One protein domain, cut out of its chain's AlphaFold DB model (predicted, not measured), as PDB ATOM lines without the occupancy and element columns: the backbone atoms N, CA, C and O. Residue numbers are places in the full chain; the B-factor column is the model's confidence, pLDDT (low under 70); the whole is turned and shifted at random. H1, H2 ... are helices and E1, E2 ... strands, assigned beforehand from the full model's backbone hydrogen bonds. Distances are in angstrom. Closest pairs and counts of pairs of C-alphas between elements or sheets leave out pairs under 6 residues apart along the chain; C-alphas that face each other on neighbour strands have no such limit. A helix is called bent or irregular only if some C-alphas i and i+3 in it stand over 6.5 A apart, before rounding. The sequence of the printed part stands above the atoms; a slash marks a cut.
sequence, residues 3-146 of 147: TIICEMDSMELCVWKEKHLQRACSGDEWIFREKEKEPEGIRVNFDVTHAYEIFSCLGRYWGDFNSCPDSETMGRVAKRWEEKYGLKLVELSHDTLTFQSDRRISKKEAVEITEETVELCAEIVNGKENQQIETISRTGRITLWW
ATOM      1  N   THR A   3      24.177  -1.768 -58.036       78.06
ATOM      2  CA  THR A   3      24.773  -0.532 -57.523       78.06
ATOM      3  C   THR A   3      25.390  -0.813 -56.163       78.06
ATOM      4  O   THR A   3      24.679  -1.251 -55.260       78.06
ATOM      5  N   ILE A   4      26.685  -0.529 -56.014       81.00
ATOM      6  CA  ILE A   4      27.400  -0.601 -54.737       81.00
ATOM      7  C   ILE A   4      27.975   0.777 -54.424       81.00
ATOM      8  O   ILE A   4      28.407   1.518 -55.311       81.00
ATOM      9  N   ILE A   5      27.935   1.153 -53.150       84.75
ATOM     10  CA  ILE A   5      28.634   2.346 -52.679       84.75
ATOM     11  C   ILE A   5      30.080   1.933 -52.415       84.75
ATOM     12  O   ILE A   5      30.323   1.092 -51.555       84.75
ATOM     13  N   CYS A   6      31.018   2.492 -53.175       83.00
ATOM     14  CA  CYS A   6      32.435   2.226 -52.995       83.00
ATOM     15  C   CYS A   6      33.138   3.490 -52.509       83.00
ATOM     16  O   CYS A   6      33.174   4.508 -53.205       83.00
ATOM     17  N   GLU A   7      33.707   3.419 -51.317       84.12
ATOM     18  CA  GLU A   7      34.576   4.463 -50.800       84.12
ATOM     19  C   GLU A   7      35.983   4.272 -51.368       84.12
ATOM     20  O   GLU A   7      36.527   3.171 -51.360       84.12
ATOM     21  N   MET A   8      36.525   5.330 -51.974       82.25
ATOM     22  CA  MET A   8      37.856   5.314 -52.587       82.25
ATOM     23  C   MET A   8      38.841   5.933 -51.598       82.25
ATOM     24  O   MET A   8      39.228   7.090 -51.745       82.25
ATOM     25  N   ASP A   9      39.174   5.172 -50.566       79.00
ATOM     26  CA  ASP A   9      39.940   5.596 -49.390       79.00
ATOM     27  C   ASP A   9      41.360   5.007 -49.326       79.00
ATOM     28  O   ASP A   9      42.159   5.439 -48.500       79.00
ATOM     29  N   SER A  10      41.719   4.103 -50.245       82.00
ATOM     30  CA  SER A  10      43.100   3.648 -50.449       82.00
ATOM     31  C   SER A  10      43.681   4.061 -51.798       82.00
ATOM     32  O   SER A  10      42.970   4.345 -52.774       82.00
ATOM     33  N   MET A  11      45.014   4.057 -51.875       82.25
ATOM     34  CA  MET A  11      45.745   4.326 -53.112       82.25
ATOM     35  C   MET A  11      45.400   3.290 -54.192       82.25
ATOM     36  O   MET A  11      45.216   3.641 -55.355       82.25
ATOM     37  N   GLU A  12      45.267   2.023 -53.818       84.44
ATOM     38  CA  GLU A  12      44.965   0.901 -54.702       84.44
ATOM     39  C   GLU A  12      43.584   1.058 -55.348       84.44
ATOM     40  O   GLU A  12      43.459   0.932 -56.572       84.44
ATOM     41  N   LEU A  13      42.569   1.417 -54.554       82.00
ATOM     42  CA  LEU A  13      41.217   1.689 -55.042       82.00
ATOM     43  C   LEU A  13      41.169   2.956 -55.904       82.00
ATOM     44  O   LEU A  13      40.517   2.964 -56.953       82.00
ATOM     45  N   CYS A  14      41.922   3.998 -55.541       80.94
ATOM     46  CA  CYS A  14      42.075   5.189 -56.377       80.94
ATOM     47  C   CYS A  14      42.679   4.849 -57.748       80.94
ATOM     48  O   CYS A  14      42.139   5.252 -58.782       80.94
ATOM     49  N   VAL A  15      43.749   4.048 -57.779       82.00
ATOM     50  CA  VAL A  15      44.382   3.581 -59.021       82.00
ATOM     51  C   VAL A  15      43.415   2.726 -59.844       82.00
ATOM     52  O   VAL A  15      43.384   2.843 -61.073       82.00
ATOM     53  N   TRP A  16      42.619   1.870 -59.199       84.62
ATOM     54  CA  TRP A  16      41.586   1.091 -59.882       84.62
ATOM     55  C   TRP A  16      40.540   2.000 -60.537       84.62
ATOM     56  O   TRP A  16      40.265   1.856 -61.732       84.62
ATOM     57  N   LYS A  17      40.020   2.990 -59.800       80.38
ATOM     58  CA  LYS A  17      39.070   3.994 -60.305       80.38
ATOM     59  C   LYS A  17      39.618   4.724 -61.532       80.38
ATOM     60  O   LYS A  17      38.915   4.823 -62.537       80.38
ATOM     61  N   GLU A  18      40.856   5.207 -61.493       77.62
ATOM     62  CA  GLU A  18      41.472   5.896 -62.637       77.62
ATOM     63  C   GLU A  18      41.580   4.990 -63.868       77.62
ATOM     64  O   GLU A  18      41.246   5.386 -64.983       77.62
ATOM     65  N   LYS A  19      41.991   3.734 -63.680       78.94
ATOM     66  CA  LYS A  19      42.203   2.802 -64.796       78.94
ATOM     67  C   LYS A  19      40.912   2.271 -65.405       78.94
ATOM     68  O   LYS A  19      40.874   2.014 -66.613       78.94
ATOM     69  N   HIS A  20      39.882   2.074 -64.585       74.44
ATOM     70  CA  HIS A  20      38.706   1.291 -64.962       74.44
ATOM     71  C   HIS A  20      37.405   2.097 -64.999       74.44
ATOM     72  O   HIS A  20      36.556   1.791 -65.833       74.44
ATOM     73  N   LEU A  21      37.257   3.153 -64.189       68.94
ATOM     74  CA  LEU A  21      36.062   4.009 -64.212       68.94
ATOM     75  C   LEU A  21      36.221   5.235 -65.124       68.94
ATOM     76  O   LEU A  21      35.257   5.639 -65.772       68.94
ATOM     77  N   GLN A  22      37.423   5.816 -65.243       58.31
ATOM     78  CA  GLN A  22      37.614   7.038 -66.045       58.31
ATOM     79  C   GLN A  22      37.650   6.816 -67.567       58.31
ATOM     80  O   GLN A  22      37.540   7.775 -68.324       58.31
ATOM     81  N   ARG A  23      37.695   5.572 -68.062       49.94
ATOM     82  CA  ARG A  23      37.647   5.297 -69.514       49.94
ATOM     83  C   ARG A  23      36.265   5.465 -70.167       49.94
ATOM     84  O   ARG A  23      36.166   5.305 -71.380       49.94
ATOM     85  N   ALA A  24      35.225   5.816 -69.405       42.59
ATOM     86  CA  ALA A  24      33.868   6.029 -69.920       42.59
ATOM     87  C   ALA A  24      33.445   7.509 -70.048       42.59
ATOM     88  O   ALA A  24      32.393   7.781 -70.624       42.59
ATOM     89  N   CYS A  25      34.251   8.467 -69.579       37.31
ATOM     90  CA  CYS A  25      33.968   9.896 -69.736       37.31
ATOM     91  C   CYS A  25      35.078  10.554 -70.559       37.31
ATOM     92  O   CYS A  25      36.254  10.493 -70.220       37.31
ATOM     93  N   SER A  26      34.689  11.153 -71.678       39.53
ATOM     94  CA  SER A  26      35.555  11.835 -72.634       39.53
ATOM     95  C   SER A  26      36.537  12.825 -71.990       39.53
ATOM     96  O   SER A  26      36.108  13.774 -71.342       39.53
ATOM     97  N   GLY A  27      37.820  12.688 -72.325       40.12
ATOM     98  CA  GLY A  27      38.590  13.823 -72.845       40.12
ATOM     99  C   GLY A  27      39.560  14.568 -71.931       40.12
ATOM    100  O   GLY A  27      40.361  15.302 -72.493       40.12
ATOM    101  N   ASP A  28      39.574  14.366 -70.614       34.88
ATOM    102  CA  ASP A  28      40.523  15.074 -69.740       34.88
ATOM    103  C   ASP A  28      41.388  14.089 -68.938       34.88
ATOM    104  O   ASP A  28      40.894  13.346 -68.087       34.88
ATOM    105  N   GLU A  29      42.694  14.076 -69.229       35.72
ATOM    106  CA  GLU A  29      43.711  13.399 -68.419       35.72
ATOM    107  C   GLU A  29      43.746  14.027 -67.022       35.72
ATOM    108  O   GLU A  29      44.233  15.143 -66.822       35.72
ATOM    109  N   TRP A  30      43.264  13.288 -66.026       37.97
ATOM    110  CA  TRP A  30      43.516  13.619 -64.633       37.97
ATOM    111  C   TRP A  30      44.901  13.092 -64.259       37.97
ATOM    112  O   TRP A  30      45.116  11.895 -64.112       37.97
ATOM    113  N   ILE A  31      45.863  14.002 -64.121       35.47
ATOM    114  CA  ILE A  31      47.155  13.707 -63.500       35.47
ATOM    115  C   ILE A  31      46.908  13.585 -61.994       35.47
ATOM    116  O   ILE A  31      46.570  14.590 -61.357       35.47
ATOM    117  N   PHE A  32      47.090  12.389 -61.422       35.94
ATOM    118  CA  PHE A  32      47.106  12.186 -59.972       35.94
ATOM    119  C   PHE A  32      48.166  13.111 -59.363       35.94
ATOM    120  O   PHE A  32      49.371  12.934 -59.551       35.94
ATOM    121  N   ARG A  33      47.712  14.163 -58.681       35.88
ATOM    122  CA  ARG A  33      48.546  14.945 -57.774       35.88
ATOM    123  C   ARG A  33      48.228  14.443 -56.384       35.88
ATOM    124  O   ARG A  33      47.069  14.491 -55.986       35.88
ATOM    125  N   GLU A  34      49.274  14.016 -55.693       39.28
ATOM    126  CA  GLU A  34      49.353  13.649 -54.278       39.28
ATOM    127  C   GLU A  34      48.936  14.834 -53.382       39.28
ATOM    128  O   GLU A  34      49.727  15.453 -52.679       39.28
ATOM    129  N   LYS A  35      47.678  15.249 -53.489       38.78
ATOM    130  CA  LYS A  35      47.014  16.096 -52.516       38.78
ATOM    131  C   LYS A  35      46.011  15.205 -51.830       38.78
ATOM    132  O   LYS A  35      45.116  14.710 -52.508       38.78
ATOM    133  N   GLU A  36      46.203  15.048 -50.524       43.69
ATOM    134  CA  GLU A  36      45.217  14.629 -49.528       43.69
ATOM    135  C   GLU A  36      43.812  15.045 -49.984       43.69
ATOM    136  O   GLU A  36      43.375  16.181 -49.789       43.69
ATOM    137  N   LYS A  37      43.131  14.158 -50.704       49.56
ATOM    138  CA  LYS A  37      41.706  14.280 -50.935       49.56
ATOM    139  C   LYS A  37      41.085  13.394 -49.883       49.56
ATOM    140  O   LYS A  37      41.398  12.210 -49.822       49.56
ATOM    141  N   GLU A  38      40.259  14.014 -49.051       52.12
ATOM    142  CA  GLU A  38      39.341  13.320 -48.156       52.12
ATOM    143  C   GLU A  38      38.683  12.157 -48.917       52.12
ATOM    144  O   GLU A  38      38.350  12.335 -50.098       52.12
ATOM    145  N   PRO A  39      38.523  10.983 -48.286       57.47
ATOM    146  CA  PRO A  39      37.913   9.837 -48.938       57.47
ATOM    147  C   PRO A  39      36.536  10.234 -49.488       57.47
ATOM    148  O   PRO A  39      35.645  10.698 -48.777       57.47
ATOM    149  N   GLU A  40      36.381  10.131 -50.808       64.75
ATOM    150  CA  GLU A  40      35.116  10.412 -51.478       64.75
ATOM    151  C   GLU A  40      34.340   9.091 -51.580       64.75
ATOM    152  O   GLU A  40      34.716   8.190 -52.336       64.75
ATOM    153  N   GLY A  41      33.232   8.980 -50.844       64.50
ATOM    154  CA  GLY A  41      32.255   7.908 -51.032       64.50
ATOM    155  C   GLY A  41      31.579   8.036 -52.399       64.50
ATOM    156  O   GLY A  41      30.733   8.910 -52.602       64.50
ATOM    157  N   ILE A  42      31.938   7.177 -53.356       70.69
ATOM    158  CA  ILE A  42      31.425   7.234 -54.729       70.69
ATOM    159  C   ILE A  42      30.461   6.074 -54.960       70.69
ATOM    160  O   ILE A  42      30.736   4.912 -54.678       70.69
ATOM    161  N   ARG A  43      29.295   6.371 -55.534       69.56
ATOM    162  CA  ARG A  43      28.390   5.322 -56.014       69.56
ATOM    163  C   ARG A  43      28.912   4.784 -57.334       69.56
ATOM    164  O   ARG A  43      28.941   5.517 -58.321       69.56
ATOM    165  N   VAL A  44      29.289   3.511 -57.352       71.62
ATOM    166  CA  VAL A  44      29.782   2.839 -58.551       71.62
ATOM    167  C   VAL A  44      28.731   1.830 -59.005       71.62
ATOM    168  O   VAL A  44      28.275   0.973 -58.248       71.62
ATOM    169  N   ASN A  45      28.306   1.955 -60.261       69.56
ATOM    170  CA  ASN A  45      27.452   0.955 -60.888       69.56
ATOM    171  C   ASN A  45      28.346  -0.078 -61.550       69.56
ATOM    172  O   ASN A  45      29.090   0.250 -62.475       69.56
ATOM    173  N   PHE A  46      28.243  -1.317 -61.092       73.75
ATOM    174  CA  PHE A  46      28.919  -2.430 -61.726       73.75
ATOM    175  C   PHE A  46      27.931  -3.144 -62.645       73.75
ATOM    176  O   PHE A  46      26.799  -3.469 -62.256       73.75
ATOM    177  N   ASP A  47      28.368  -3.398 -63.877       77.12
ATOM    178  CA  ASP A  47      27.629  -4.248 -64.807       77.12
ATOM    179  C   ASP A  47      27.893  -5.724 -64.492       77.12
ATOM    180  O   ASP A  47      28.539  -6.457 -65.234       77.12
ATOM    181  N   VAL A  48      27.442  -6.118 -63.305       79.62
ATOM    182  CA  VAL A  48      27.526  -7.475 -62.770       79.62
ATOM    183  C   VAL A  48      26.125  -8.016 -62.522       79.62
ATOM    184  O   VAL A  48      25.162  -7.254 -62.325       79.62
ATOM    185  N   THR A  49      26.009  -9.342 -62.540       86.88
ATOM    186  CA  THR A  49      24.749 -10.030 -62.228       86.88
ATOM    187  C   THR A  49      24.595 -10.174 -60.720       86.88
ATOM    188  O   THR A  49      23.529  -9.880 -60.180       86.88
ATOM    189  N   HIS A  50      25.682 -10.547 -60.044       91.50
ATOM    190  CA  HIS A  50      25.729 -10.725 -58.598       91.50
ATOM    191  C   HIS A  50      26.733  -9.776 -57.947       91.50
ATOM    192  O   HIS A  50      27.770  -9.454 -58.523       91.50
ATOM    193  N   ALA A  51      26.439  -9.337 -56.722       92.19
ATOM    194  CA  ALA A  51      27.255  -8.347 -56.018       92.19
ATOM    195  C   ALA A  51      28.686  -8.849 -55.750       92.19
ATOM    196  O   ALA A  51      29.642  -8.085 -55.852       92.19
ATOM    197  N   TYR A  52      28.856 -10.147 -55.478       95.06
ATOM    198  CA  TYR A  52      30.172 -10.746 -55.230       95.06
ATOM    199  C   TYR A  52      31.101 -10.748 -56.461       95.06
ATOM    200  O   TYR A  52      32.309 -10.914 -56.309       95.06
ATOM    201  N   GLU A  53      30.585 -10.570 -57.684       93.88
ATOM    202  CA  GLU A  53      31.414 -10.543 -58.904       93.88
ATOM    203  C   GLU A  53      32.348  -9.321 -58.929       93.88
ATOM    204  O   GLU A  53      33.370  -9.330 -59.613       93.88
ATOM    205  N   ILE A  54      32.051  -8.301 -58.119       91.06
ATOM    206  CA  ILE A  54      32.862  -7.087 -57.987       91.06
ATOM    207  C   ILE A  54      34.273  -7.397 -57.501       91.06
ATOM    208  O   ILE A  54      35.216  -6.757 -57.958       91.06
ATOM    209  N   PHE A  55      34.461  -8.422 -56.671       94.38
ATOM    210  CA  PHE A  55      35.801  -8.835 -56.261       94.38
ATOM    211  C   PHE A  55      36.650  -9.322 -57.450       94.38
ATOM    212  O   PHE A  55      37.846  -9.063 -57.517       94.38
ATOM    213  N   SER A  56      36.042  -9.928 -58.475       91.69
ATOM    214  CA  SER A  56      36.766 -10.233 -59.721       91.69
ATOM    215  C   SER A  56      37.112  -8.973 -60.520       91.69
ATOM    216  O   SER A  56      38.140  -8.939 -61.194       91.69
ATOM    217  N   CYS A  57      36.285  -7.922 -60.440       88.75
ATOM    218  CA  CYS A  57      36.575  -6.625 -61.054       88.75
ATOM    219  C   CYS A  57      37.700  -5.870 -60.330       88.75
ATOM    220  O   CYS A  57      38.515  -5.220 -60.988       88.75
ATOM    221  N   LEU A  58      37.728  -5.930 -58.996       89.88
ATOM    222  CA  LEU A  58      38.746  -5.296 -58.160       89.88
ATOM    223  C   LEU A  58      40.074  -6.050 -58.244       89.88
ATOM    224  O   LEU A  58      41.122  -5.427 -58.389       89.88
ATOM    225  N   GLY A  59      40.053  -7.384 -58.213       92.50
ATOM    226  CA  GLY A  59      41.258  -8.207 -58.284       92.50
ATOM    227  C   GLY A  59      42.310  -7.745 -57.273       92.50
ATOM    228  O   GLY A  59      41.999  -7.456 -56.126       92.50
ATOM    229  N   ARG A  60      43.557  -7.588 -57.721       92.94
ATOM    230  CA  ARG A  60      44.681  -7.148 -56.870       92.94
ATOM    231  C   ARG A  60      44.554  -5.743 -56.255       92.94
ATOM    232  O   ARG A  60      45.485  -5.309 -55.593       92.94
ATOM    233  N   TYR A  61      43.510  -4.982 -56.582       89.94
ATOM    234  CA  TYR A  61      43.324  -3.617 -56.084       89.94
ATOM    235  C   TYR A  61      42.546  -3.558 -54.761       89.94
ATOM    236  O   TYR A  61      42.284  -2.463 -54.271       89.94
ATOM    237  N   TRP A  62      42.152  -4.707 -54.203       93.81
ATOM    238  CA  TRP A  62      41.437  -4.792 -52.933       93.81
ATOM    239  C   TRP A  62      41.820  -6.063 -52.163       93.81
ATOM    240  O   TRP A  62      41.929  -7.134 -52.770       93.81
ATOM    241  N   GLY A  63      41.953  -5.949 -50.840       94.38
ATOM    242  CA  GLY A  63      42.323  -7.050 -49.944       94.38
ATOM    243  C   GLY A  63      43.831  -7.315 -49.886       94.38
ATOM    244  O   GLY A  63      44.624  -6.516 -50.382       94.38
ATOM    245  N   ASP A  64      44.210  -8.449 -49.285       94.19
ATOM    246  CA  ASP A  64      45.611  -8.892 -49.102       94.19
ATOM    247  C   ASP A  64      46.480  -7.918 -48.276       94.19
ATOM    248  O   ASP A  64      47.697  -7.818 -48.443       94.19
ATOM    249  N   PHE A  65      45.843  -7.180 -47.363       88.94
ATOM    250  CA  PHE A  65      46.502  -6.359 -46.350       88.94
ATOM    251  C   PHE A  65      46.231  -6.945 -44.963       88.94
ATOM    252  O   PHE A  65      45.122  -7.386 -44.669       88.94
ATOM    253  N   ASN A  66      47.242  -6.954 -44.094       89.75
ATOM    254  CA  ASN A  66      47.148  -7.510 -42.742       89.75
ATOM    255  C   ASN A  66      46.555  -8.933 -42.723       89.75
ATOM    256  O   ASN A  66      47.177  -9.858 -43.242       89.75
ATOM    257  N   SER A  67      45.383  -9.114 -42.104       92.56
ATOM    258  CA  SER A  67      44.645 -10.389 -42.098       92.56
ATOM    259  C   SER A  67      43.444 -10.388 -43.052       92.56
ATOM    260  O   SER A  67      42.686 -11.356 -43.079       92.56
ATOM    261  N   CYS A  68      43.256  -9.311 -43.821       94.94
ATOM    262  CA  CYS A  68      42.205  -9.214 -44.819       94.94
ATOM    263  C   CYS A  68      42.470 -10.220 -45.949       94.94
ATOM    264  O   CYS A  68      43.559 -10.214 -46.537       94.94
ATOM    265  N   PRO A  69      41.497 -11.082 -46.290       95.69
ATOM    266  CA  PRO A  69      41.626 -11.986 -47.422       95.69
ATOM    267  C   PRO A  69      41.901 -11.239 -48.729       95.69
ATOM    268  O   PRO A  69      41.478 -10.098 -48.921       95.69
ATOM    269  N   ASP A  70      42.542 -11.915 -49.678       96.56
ATOM    270  CA  ASP A  70      42.607 -11.405 -51.044       96.56
ATOM    271  C   ASP A  70      41.206 -11.319 -51.684       96.56
ATOM    272  O   ASP A  70      40.227 -11.944 -51.251       96.56
ATOM    273  N   SER A  71      41.110 -10.532 -52.756       96.25
ATOM    274  CA  SER A  71      39.851 -10.318 -53.471       96.25
ATOM    275  C   SER A  71      39.213 -11.622 -53.966       96.25
ATOM    276  O   SER A  71      38.001 -11.803 -53.868       96.25
ATOM    277  N   GLU A  72      40.000 -12.584 -54.459       97.06
ATOM    278  CA  GLU A  72      39.452 -13.847 -54.971       97.06
ATOM    279  C   GLU A  72      38.788 -14.667 -53.855       97.06
ATOM    280  O   GLU A  72      37.667 -15.169 -54.008       97.06
ATOM    281  N   THR A  73      39.464 -14.772 -52.716       97.25
ATOM    282  CA  THR A  73      38.998 -15.463 -51.520       97.25
ATOM    283  C   THR A  73      37.741 -14.796 -50.985       97.25
ATOM    284  O   THR A  73      36.736 -15.481 -50.752       97.25
ATOM    285  N   MET A  74      37.740 -13.465 -50.879       97.62
ATOM    286  CA  MET A  74      36.569 -12.724 -50.420       97.62
ATOM    287  C   MET A  74      35.388 -12.848 -51.391       97.62
ATOM    288  O   MET A  74      34.247 -13.014 -50.957       97.62
ATOM    289  N   GLY A  75      35.640 -12.901 -52.702       97.81
ATOM    290  CA  GLY A  75      34.619 -13.181 -53.712       97.81
ATOM    291  C   GLY A  75      33.938 -14.541 -53.523       97.81
ATOM    292  O   GLY A  75      32.713 -14.645 -53.622       97.81
ATOM    293  N   ARG A  76      34.701 -15.588 -53.178       98.19
ATOM    294  CA  ARG A  76      34.146 -16.925 -52.881       98.19
ATOM    295  C   ARG A  76      33.310 -16.930 -51.600       98.19
ATOM    296  O   ARG A  76      32.272 -17.594 -51.552       98.19
ATOM    297  N   VAL A  77      33.748 -16.201 -50.574       98.00
ATOM    298  CA  VAL A  77      33.012 -16.034 -49.310       98.00
ATOM    299  C   VAL A  77      31.704 -15.286 -49.548       98.00
ATOM    300  O   VAL A  77      30.643 -15.795 -49.195       98.00
ATOM    301  N   ALA A  78      31.761 -14.139 -50.224       98.00
ATOM    302  CA  ALA A  78      30.595 -13.327 -50.550       98.00
ATOM    303  C   ALA A  78      29.571 -14.108 -51.385       98.00
ATOM    304  O   ALA A  78      28.377 -14.057 -51.098       98.00
ATOM    305  N   LYS A  79      30.028 -14.908 -52.358       98.12
ATOM    306  CA  LYS A  79      29.157 -15.813 -53.116       98.12
ATOM    307  C   LYS A  79      28.445 -16.821 -52.214       98.12
ATOM    308  O   LYS A  79      27.224 -16.948 -52.283       98.12
ATOM    309  N   ARG A  80      29.189 -17.512 -51.345       98.00
ATOM    310  CA  ARG A  80      28.614 -18.479 -50.395       98.00
ATOM    311  C   ARG A  80      27.602 -17.808 -49.464       98.00
ATOM    312  O   ARG A  80      26.562 -18.393 -49.179       98.00
ATOM    313  N   TRP A  81      27.892 -16.598 -48.992       97.94
ATOM    314  CA  TRP A  81      26.999 -15.839 -48.115       97.94
ATOM    315  C   TRP A  81      25.726 -15.376 -48.826       97.94
ATOM    316  O   TRP A  81      24.645 -15.453 -48.237       97.94
ATOM    317  N   GLU A  82      25.817 -14.970 -50.093       97.44
ATOM    318  CA  GLU A  82      24.643 -14.661 -50.910       97.44
ATOM    319  C   GLU A  82      23.774 -15.914 -51.101       97.44
ATOM    320  O   GLU A  82      22.578 -15.883 -50.819       97.44
ATOM    321  N   GLU A  83      24.368 -17.045 -51.492       96.75
ATOM    322  CA  GLU A  83      23.644 -18.300 -51.740       96.75
ATOM    323  C   GLU A  83      23.021 -18.891 -50.463       96.75
ATOM    324  O   GLU A  83      21.870 -19.334 -50.472       96.75
ATOM    325  N   LYS A  84      23.766 -18.897 -49.350       96.88
ATOM    326  CA  LYS A  84      23.344 -19.523 -48.088       96.88
ATOM    327  C   LYS A  84      22.435 -18.608 -47.271       96.88
ATOM    328  O   LYS A  84      21.374 -19.037 -46.817       96.88
ATOM    329  N   TYR A  85      22.818 -17.345 -47.095       96.94
ATOM    330  CA  TYR A  85      22.162 -16.406 -46.176       96.94
ATOM    331  C   TYR A  85      21.350 -15.313 -46.888       96.94
ATOM    332  O   TYR A  85      20.581 -14.593 -46.247       96.94
ATOM    333  N   GLY A  86      21.477 -15.179 -48.210       96.62
ATOM    334  CA  GLY A  86      20.892 -14.065 -48.958       96.62
ATOM    335  C   GLY A  86      21.629 -12.741 -48.753       96.62
ATOM    336  O   GLY A  86      21.070 -11.703 -49.086       96.62
ATOM    337  N   LEU A  87      22.834 -12.764 -48.172       97.38
ATOM    338  CA  LEU A  87      23.634 -11.577 -47.869       97.38
ATOM    339  C   LEU A  87      24.344 -11.071 -49.125       97.38
ATOM    340  O   LEU A  87      25.264 -11.712 -49.624       97.38
ATOM    341  N   LYS A  88      23.943  -9.898 -49.607       96.88
ATOM    342  CA  LYS A  88      24.540  -9.232 -50.769       96.88
ATOM    343  C   LYS A  88      25.421  -8.083 -50.320       96.88
ATOM    344  O   LYS A  88      25.029  -7.331 -49.430       96.88
ATOM    345  N   LEU A  89      26.578  -7.924 -50.954       96.56
ATOM    346  CA  LEU A  89      27.428  -6.754 -50.747       96.56
ATOM    347  C   LEU A  89      26.681  -5.490 -51.210       96.56
ATOM    348  O   LEU A  89      26.109  -5.476 -52.300       96.56
ATOM    349  N   VAL A  90      26.679  -4.447 -50.381       94.56
ATOM    350  CA  VAL A  90      26.021  -3.158 -50.666       94.56
ATOM    351  C   VAL A  90      26.957  -1.962 -50.508       94.56
ATOM    352  O   VAL A  90      26.764  -0.950 -51.186       94.56
ATOM    353  N   GLU A  91      27.979  -2.076 -49.656       94.12
ATOM    354  CA  GLU A  91      28.995  -1.040 -49.437       94.12
ATOM    355  C   GLU A  91      30.378  -1.689 -49.310       94.12
ATOM    356  O   GLU A  91      30.496  -2.774 -48.738       94.12
ATOM    357  N   LEU A  92      31.403  -1.028 -49.849       93.31
ATOM    358  CA  LEU A  92      32.795  -1.473 -49.828       93.31
ATOM    359  C   LEU A  92      33.718  -0.265 -49.639       93.31
ATOM    360  O   LEU A  92      33.569   0.726 -50.352       93.31
ATOM    361  N   SER A  93      34.679  -0.370 -48.732       90.75
ATOM    362  CA  SER A  93      35.835   0.526 -48.611       90.75
ATOM    363  C   SER A  93      37.125  -0.297 -48.678       90.75
ATOM    364  O   SER A  93      37.075  -1.497 -48.972       90.75
ATOM    365  N   HIS A  94      38.282   0.316 -48.436       90.06
ATOM    366  CA  HIS A  94      39.539  -0.406 -48.260       90.06
ATOM    367  C   HIS A  94      39.438  -1.472 -47.162       90.06
ATOM    368  O   HIS A  94      39.807  -2.618 -47.400       90.06
ATOM    369  N   ASP A  95      38.894  -1.106 -46.002       92.25
ATOM    370  CA  ASP A  95      38.929  -1.888 -44.765       92.25
ATOM    371  C   ASP A  95      37.560  -2.372 -44.276       92.25
ATOM    372  O   ASP A  95      37.491  -3.174 -43.345       92.25
ATOM    373  N   THR A  96      36.461  -1.942 -44.903       95.25
ATOM    374  CA  THR A  96      35.107  -2.371 -44.546       95.25
ATOM    375  C   THR A  96      34.343  -2.985 -45.704       95.25
ATOM    376  O   THR A  96      34.422  -2.560 -46.858       95.25
ATOM    377  N   LEU A  97      33.513  -3.971 -45.371       97.38
ATOM    378  CA  LEU A  97      32.514  -4.523 -46.279       97.38
ATOM    379  C   LEU A  97      31.170  -4.578 -45.580       97.38
ATOM    380  O   LEU A  97      31.052  -5.206 -44.531       97.38
ATOM    381  N   THR A  98      30.134  -3.999 -46.186       97.69
ATOM    382  CA  THR A  98      28.769  -4.158 -45.684       97.69
ATOM    383  C   THR A  98      27.924  -5.036 -46.586       97.69
ATOM    384  O   THR A  98      27.738  -4.761 -47.771       97.69
ATOM    385  N   PHE A  99      27.327  -6.050 -45.970       98.00
ATOM    386  CA  PHE A  99      26.348  -6.952 -46.536       98.00
ATOM    387  C   PHE A  99      24.945  -6.660 -46.004       98.00
ATOM    388  O   PHE A  99      24.754  -6.317 -44.834       98.00
ATOM    389  N   GLN A 100      23.949  -6.856 -46.860       97.50
ATOM    390  CA  GLN A 100      22.534  -6.758 -46.531       97.50
ATOM    391  C   GLN A 100      21.802  -7.992 -47.054       97.50
ATOM    392  O   GLN A 100      21.946  -8.361 -48.218       97.50
ATOM    393  N   SER A 101      21.001  -8.621 -46.196       96.50
ATOM    394  CA  SER A 101      20.109  -9.703 -46.600       96.50
ATOM    395  C   SER A 101      18.753  -9.159 -47.030       96.50
ATOM    396  O   SER A 101      18.186  -8.291 -46.360       96.50
ATOM    397  N   ASP A 102      18.223  -9.714 -48.120       88.19
ATOM    398  CA  ASP A 102      16.861  -9.454 -48.613       88.19
ATOM    399  C   ASP A 102      15.798 -10.252 -47.841       88.19
ATOM    400  O   ASP A 102      14.592 -10.050 -48.009       88.19
ATOM    401  N   ARG A 103      16.232 -11.191 -46.993       94.19
ATOM    402  CA  ARG A 103      15.357 -12.022 -46.169       94.19
ATOM    403  C   ARG A 103      15.719 -11.909 -44.701       94.19
ATOM    404  O   ARG A 103      16.783 -11.441 -44.308       94.19
ATOM    405  N   ARG A 104      14.821 -12.411 -43.859       93.75
ATOM    406  CA  ARG A 104      15.104 -12.533 -42.434       93.75
ATOM    407  C   ARG A 104      16.243 -13.533 -42.212       93.75
ATOM    408  O   ARG A 104      16.180 -14.660 -42.710       93.75
ATOM    409  N   ILE A 105      17.223 -13.119 -41.415       97.69
ATOM    410  CA  ILE A 105      18.284 -13.973 -40.882       97.69
ATOM    411  C   ILE A 105      17.821 -14.523 -39.531       97.69
ATOM    412  O   ILE A 105      17.422 -13.775 -38.632       97.69
ATOM    413  N   SER A 106      17.815 -15.841 -39.377       97.75
ATOM    414  CA  SER A 106      17.523 -16.483 -38.094       97.75
ATOM    415  C   SER A 106      18.682 -16.301 -37.111       97.75
ATOM    416  O   SER A 106      19.819 -16.076 -37.509       97.75
ATOM    417  N   LYS A 107      18.426 -16.453 -35.805       96.88
ATOM    418  CA  LYS A 107      19.507 -16.403 -34.804       96.88
ATOM    419  C   LYS A 107      20.567 -17.483 -35.027       96.88
ATOM    420  O   LYS A 107      21.731 -17.237 -34.758       96.88
ATOM    421  N   LYS A 108      20.166 -18.656 -35.533       97.81
ATOM    422  CA  LYS A 108      21.097 -19.738 -35.865       97.81
ATOM    423  C   LYS A 108      22.031 -19.323 -37.002       97.81
ATOM    424  O   LYS A 108      23.235 -19.444 -36.860       97.81
ATOM    425  N   GLU A 109      21.479 -18.780 -38.084       98.12
ATOM    426  CA  GLU A 109      22.289 -18.262 -39.193       98.12
ATOM    427  C   GLU A 109      23.175 -17.099 -38.743       98.12
ATOM    428  O   GLU A 109      24.328 -17.045 -39.132       98.12
ATOM    429  N   ALA A 110      22.674 -16.201 -37.889       97.38
ATOM    430  CA  ALA A 110      23.483 -15.114 -37.339       97.38
ATOM    431  C   ALA A 110      24.692 -15.633 -36.540       97.38
ATOM    432  O   ALA A 110      25.770 -15.068 -36.672       97.38
ATOM    433  N   VAL A 111      24.534 -16.716 -35.768       97.25
ATOM    434  CA  VAL A 111      25.655 -17.391 -35.088       97.25
ATOM    435  C   VAL A 111      26.647 -17.964 -36.101       97.25
ATOM    436  O   VAL A 111      27.832 -17.677 -35.989       97.25
ATOM    437  N   GLU A 112      26.171 -18.697 -37.115       97.94
ATOM    438  CA  GLU A 112      27.037 -19.262 -38.167       97.94
ATOM    439  C   GLU A 112      27.819 -18.162 -38.908       97.94
ATOM    440  O   GLU A 112      29.007 -18.313 -39.173       97.94
ATOM    441  N   ILE A 113      27.183 -17.022 -39.199       97.19
ATOM    442  CA  ILE A 113      27.850 -15.888 -39.850       97.19
ATOM    443  C   ILE A 113      28.914 -15.268 -38.936       97.19
ATOM    444  O   ILE A 113      29.995 -14.919 -39.409       97.19
ATOM    445  N   THR A 114      28.637 -15.131 -37.637       95.75
ATOM    446  CA  THR A 114      29.636 -14.650 -36.673       95.75
ATOM    447  C   THR A 114      30.831 -15.601 -36.584       95.75
ATOM    448  O   THR A 114      31.963 -15.130 -36.591       95.75
ATOM    449  N   GLU A 115      30.609 -16.918 -36.574       96.19
ATOM    450  CA  GLU A 115      31.687 -17.919 -36.598       96.19
ATOM    451  C   GLU A 115      32.526 -17.820 -37.883       96.19
ATOM    452  O   GLU A 115      33.747 -17.706 -37.807       96.19
ATOM    453  N   GLU A 116      31.884 -17.753 -39.057       96.94
ATOM    454  CA  GLU A 116      32.582 -17.550 -40.337       96.94
ATOM    455  C   GLU A 116      33.354 -16.219 -40.370       96.94
ATOM    456  O   GLU A 116      34.394 -16.126 -41.011       96.94
ATOM    457  N   THR A 117      32.879 -15.184 -39.673       95.25
ATOM    458  CA  THR A 117      33.572 -13.889 -39.599       95.25
ATOM    459  C   THR A 117      34.871 -13.975 -38.795       95.25
ATOM    460  O   THR A 117      35.874 -13.372 -39.178       95.25
ATOM    461  N   VAL A 118      34.890 -14.777 -37.726       93.81
ATOM    462  CA  VAL A 118      36.114 -15.051 -36.955       93.81
ATOM    463  C   VAL A 118      37.151 -15.774 -37.821       93.81
ATOM    464  O   VAL A 118      38.335 -15.452 -37.746       93.81
ATOM    465  N   GLU A 119      36.721 -16.698 -38.687       94.06
ATOM    466  CA  GLU A 119      37.610 -17.380 -39.645       94.06
ATOM    467  C   GLU A 119      38.222 -16.424 -40.683       94.06
ATOM    468  O   GLU A 119      39.306 -16.691 -41.196       94.06
ATOM    469  N   LEU A 120      37.553 -15.303 -40.973       94.94
ATOM    470  CA  LEU A 120      38.051 -14.241 -41.855       94.94
ATOM    471  C   LEU A 120      38.962 -13.236 -41.139       94.94
ATOM    472  O   LEU A 120      39.375 -12.262 -41.765       94.94
ATOM    473  N   CYS A 121      39.228 -13.428 -39.843       94.50
ATOM    474  CA  CYS A 121      39.953 -12.472 -39.003       94.50
ATOM    475  C   CYS A 121      39.371 -11.048 -39.070       94.50
ATOM    476  O   CYS A 121      40.120 -10.076 -38.984       94.50
ATOM    477  N   ALA A 122      38.051 -10.930 -39.244       95.50
ATOM    478  CA  ALA A 122      37.358  -9.650 -39.333       95.50
ATOM    479  C   ALA A 122      36.572  -9.358 -38.052       95.50
ATOM    480  O   ALA A 122      36.104 -10.271 -37.364       95.50
ATOM    481  N   GLU A 123      36.350  -8.081 -37.770       95.06
ATOM    482  CA  GLU A 123      35.454  -7.640 -36.707       95.06
ATOM    483  C   GLU A 123      34.070  -7.293 -37.260       95.06
ATOM    484  O   GLU A 123      33.932  -6.703 -38.331       95.06
ATOM    485  N   ILE A 124      33.016  -7.624 -36.507       95.56
ATOM    486  CA  ILE A 124      31.652  -7.183 -36.823       95.56
ATOM    487  C   ILE A 124      31.387  -5.864 -36.102       95.56
ATOM    488  O   ILE A 124      31.224  -5.836 -34.880       95.56
ATOM    489  N   VAL A 125      31.229  -4.780 -36.858       93.38
ATOM    490  CA  VAL A 125      31.010  -3.439 -36.281       93.38
ATOM    491  C   VAL A 125      29.530  -3.123 -36.003       93.38
ATOM    492  O   VAL A 125      29.181  -2.039 -35.530       93.38
ATOM    493  N   ASN A 126      28.607  -4.055 -36.278       89.69
ATOM    494  CA  ASN A 126      27.178  -3.840 -36.031       89.69
ATOM    495  C   ASN A 126      26.814  -4.006 -34.553       89.69
ATOM    496  O   ASN A 126      26.580  -5.110 -34.061       89.69
ATOM    497  N   GLY A 127      26.623  -2.876 -33.876       82.06
ATOM    498  CA  GLY A 127      26.174  -2.864 -32.488       82.06
ATOM    499  C   GLY A 127      27.279  -3.275 -31.514       82.06
ATOM    500  O   GLY A 127      28.455  -3.299 -31.850       82.06
ATOM    501  N   LYS A 128      26.897  -3.549 -30.264       85.00
ATOM    502  CA  LYS A 128      27.838  -4.024 -29.238       85.00
ATOM    503  C   LYS A 128      28.127  -5.507 -29.446       85.00
ATOM    504  O   LYS A 128      27.217  -6.237 -29.828       85.00
ATOM    505  N   GLU A 129      29.329  -5.953 -29.092       80.00
ATOM    506  CA  GLU A 129      29.788  -7.348 -29.221       80.00
ATOM    507  C   GLU A 129      28.750  -8.368 -28.708       80.00
ATOM    508  O   GLU A 129      28.302  -9.252 -29.433       80.00
ATOM    509  N   ASN A 130      28.212  -8.157 -27.504       85.94
ATOM    510  CA  ASN A 130      27.199  -9.036 -26.902       85.94
ATOM    511  C   ASN A 130      25.781  -8.936 -27.512       85.94
ATOM    512  O   ASN A 130      24.853  -9.577 -27.021       85.94
ATOM    513  N   GLN A 131      25.585  -8.110 -28.539       91.81
ATOM    514  CA  GLN A 131      24.309  -7.868 -29.223       91.81
ATOM    515  C   GLN A 131      24.391  -8.104 -30.736       91.81
ATOM    516  O   GLN A 131      23.392  -7.889 -31.430       91.81
ATOM    517  N   GLN A 132      25.536  -8.551 -31.261       93.44
ATOM    518  CA  GLN A 132      25.739  -8.763 -32.697       93.44
ATOM    519  C   GLN A 132      24.719  -9.755 -33.268       93.44
ATOM    520  O   GLN A 132      24.012  -9.412 -34.210       93.44
ATOM    521  N   ILE A 133      24.525 -10.921 -32.638       95.94
ATOM    522  CA  ILE A 133      23.561 -11.944 -33.096       95.94
ATOM    523  C   ILE A 133      22.138 -11.372 -33.217       95.94
ATOM    524  O   ILE A 133      21.460 -11.572 -34.227       95.94
ATOM    525  N   GLU A 134      21.673 -10.638 -32.200       95.50
ATOM    526  CA  GLU A 134      20.343 -10.010 -32.217       95.50
ATOM    527  C   GLU A 134      20.254  -8.910 -33.275       95.50
ATOM    528  O   GLU A 134      19.229  -8.765 -33.943       95.50
ATOM    529  N   THR A 135      21.326  -8.138 -33.447       95.12
ATOM    530  CA  THR A 135      21.394  -7.066 -34.439       95.12
ATOM    531  C   THR A 135      21.313  -7.646 -35.844       95.12
ATOM    532  O   THR A 135      20.403  -7.273 -36.578       95.12
ATOM    533  N   ILE A 136      22.161  -8.623 -36.172       96.44
ATOM    534  CA  ILE A 136      22.187  -9.316 -37.466       96.44
ATOM    535  C   ILE A 136      20.835  -9.975 -37.748       96.44
ATOM    536  O   ILE A 136      20.271  -9.789 -38.823       96.44
ATOM    537  N   SER A 137      20.259 -10.696 -36.780       96.44
ATOM    538  CA  SER A 137      18.963 -11.358 -36.979       96.44
ATOM    539  C   SER A 137      17.816 -10.363 -37.215       96.44
ATOM    540  O   SER A 137      16.869 -10.657 -37.948       96.44
ATOM    541  N   ARG A 138      17.889  -9.173 -36.604       94.62
ATOM    542  CA  ARG A 138      16.866  -8.128 -36.727       94.62
ATOM    543  C   ARG A 138      17.006  -7.298 -37.999       94.62
ATOM    544  O   ARG A 138      15.986  -6.932 -38.575       94.62
ATOM    545  N   THR A 139      18.226  -6.943 -38.395       95.50
ATOM    546  CA  THR A 139      18.483  -6.014 -39.508       95.50
ATOM    547  C   THR A 139      18.836  -6.726 -40.808       95.50
ATOM    548  O   THR A 139      18.696  -6.138 -41.877       95.50
ATOM    549  N   GLY A 140      19.329  -7.966 -40.728       96.62
ATOM    550  CA  GLY A 140      19.954  -8.654 -41.855       96.62
ATOM    551  C   GLY A 140      21.205  -7.943 -42.376       96.62
ATOM    552  O   GLY A 140      21.627  -8.240 -43.488       96.62
ATOM    553  N   ARG A 141      21.765  -6.988 -41.619       97.06
ATOM    554  CA  ARG A 141      22.896  -6.150 -42.033       97.06
ATOM    555  C   ARG A 141      24.139  -6.504 -41.239       97.06
ATOM    556  O   ARG A 141      24.069  -6.595 -40.013       97.06
ATOM    557  N   ILE A 142      25.250  -6.655 -41.953       97.12
ATOM    558  CA  ILE A 142      26.541  -7.064 -41.401       97.12
ATOM    559  C   ILE A 142      27.623  -6.207 -42.033       97.12
ATOM    560  O   ILE A 142      27.710  -6.158 -43.250       97.12
ATOM    561  N   THR A 143      28.429  -5.541 -41.225       97.50
ATOM    562  CA  THR A 143      29.575  -4.748 -41.642       97.50
ATOM    563  C   THR A 143      30.802  -5.372 -41.007       97.50
ATOM    564  O   THR A 143      30.880  -5.475 -39.781       97.50
ATOM    565  N   LEU A 144      31.699  -5.829 -41.866       97.31
ATOM    566  CA  LEU A 144      32.997  -6.378 -41.521       97.31
ATOM    567  C   LEU A 144      34.023  -5.253 -41.539       97.31
ATOM    568  O   LEU A 144      33.906  -4.359 -42.380       97.31
ATOM    569  N   TRP A 145      34.998  -5.318 -40.643       96.06
ATOM    570  CA  TRP A 145      36.158  -4.436 -40.614       96.06
ATOM    571  C   TRP A 145      37.444  -5.246 -40.420       96.06
ATOM    572  O   TRP A 145      37.439  -6.239 -39.686       96.06
ATOM    573  N   TRP A 146      38.519  -4.815 -41.072       94.75
ATOM    574  CA  TRP A 146      39.877  -5.327 -40.893       94.75
ATOM    575  C   TRP A 146      40.814  -4.165 -40.560       94.75
ATOM    576  O   TRP A 146      40.751  -3.139 -41.227       94.75
TER     577      TRP A 146
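Overview. This is residues 3 to 146 of the 147 residues of a protein of Fusicatenibacter saccharivorans (UniProt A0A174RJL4). A strongly twisted wall of five strands has the helical hairpin H2 and H3 packed over one face, with H4 and H5 packed together near its E5 end and H1 near its E1 and E2 end. Past H1 a long loop, residues 21 to 39, swings away from the body, and its residues 23 to 28 stick out. The printed part has 144 residues, with five named helices and five named strands in the order E1 H1 E2 H2 H3 E3 E4 H4 H5 E5. The sheet is mixed, in the order E2 E1 E3 E4 E5, and the class is mixed, helices and strands. The whole is compact by its radius of gyration of the C-alphas, 16.1 A, with an elongated outline of 52 by 30 by 23 A.

Along the chain. Find C-alpha 3 at (24.773, -0.532, -57.523), where E1, residues 3 to 8, begins. Beside it look for edge strand E2, residues 40 to 46, 17.6 A long, and on its other side E3, residues 87 to 92. Then come E4, residues 96 to 101, 16.8 A, and edge strand E5, residues 141 to 145, ending at C-alpha 145 (36.158, -4.436, -40.614). The helices are H1, residues 11 to 20; H2, residues 51 to 61, 16.8 A; H3, residues 71 to 85, 20.1 A, from C-alpha 71 at (39.851, -10.318, -53.471); H4, residues 107 to 119, 18.8 A; and H5, residues 129 to 139. H2 and H5 are irregular: C-alphas 57 and 60 are 9.1 A apart, and C-alphas 130 and 133 are 7.7 A apart.

Arrangement. Start at E1 and E3, which are parallel, with N 7 and O 92 at 2.9 A. E2 and E1 are antiparallel, with N 6 and O 42 at 2.9 A. The hairpin E3 and E4 is antiparallel, with N 90 and O 98 at 2.8 A, and so are E4 and E5, with N 99 and O 142 at 2.7 A. H3 is over E3 at a height over the sheet of 7.2 A, and on the same face H2 is over E1 at 10.6 A. H2 and H3 touch at Phe 55 and Ser 71, their closest C-alphas, 5.1 A apart, at a shallow tilt of 13 degrees, opposite ways. H1 touches H2, with the closest C-alphas, Glu 12 and Tyr 61, 5.0 A apart, and only grazes the sheet. H4 and H5 touch at a steep tilt of 55 degrees, the closest C-alphas, Ala 110 and Ile 133, being 5.3 A apart; each only grazes the sheet. Every O i to N i+4 pair is within hydrogen-bond range in H1, H3 and H4, against 5 of 7 in H5 and 3 of 7 in H2, where 6 of 8 O i to N i+3 pairs are.

Size, cuts and confidence. The two C-alphas farthest apart, Gly 27 and Lys 108, are 52.9 A apart. The printed part has no cut, and the link from H1 to E2, 19 residues, is long. Look at the pLDDT column there: residues 21 to 41, 43 and 45 are under 70, while the mean of the printed part is 84.8.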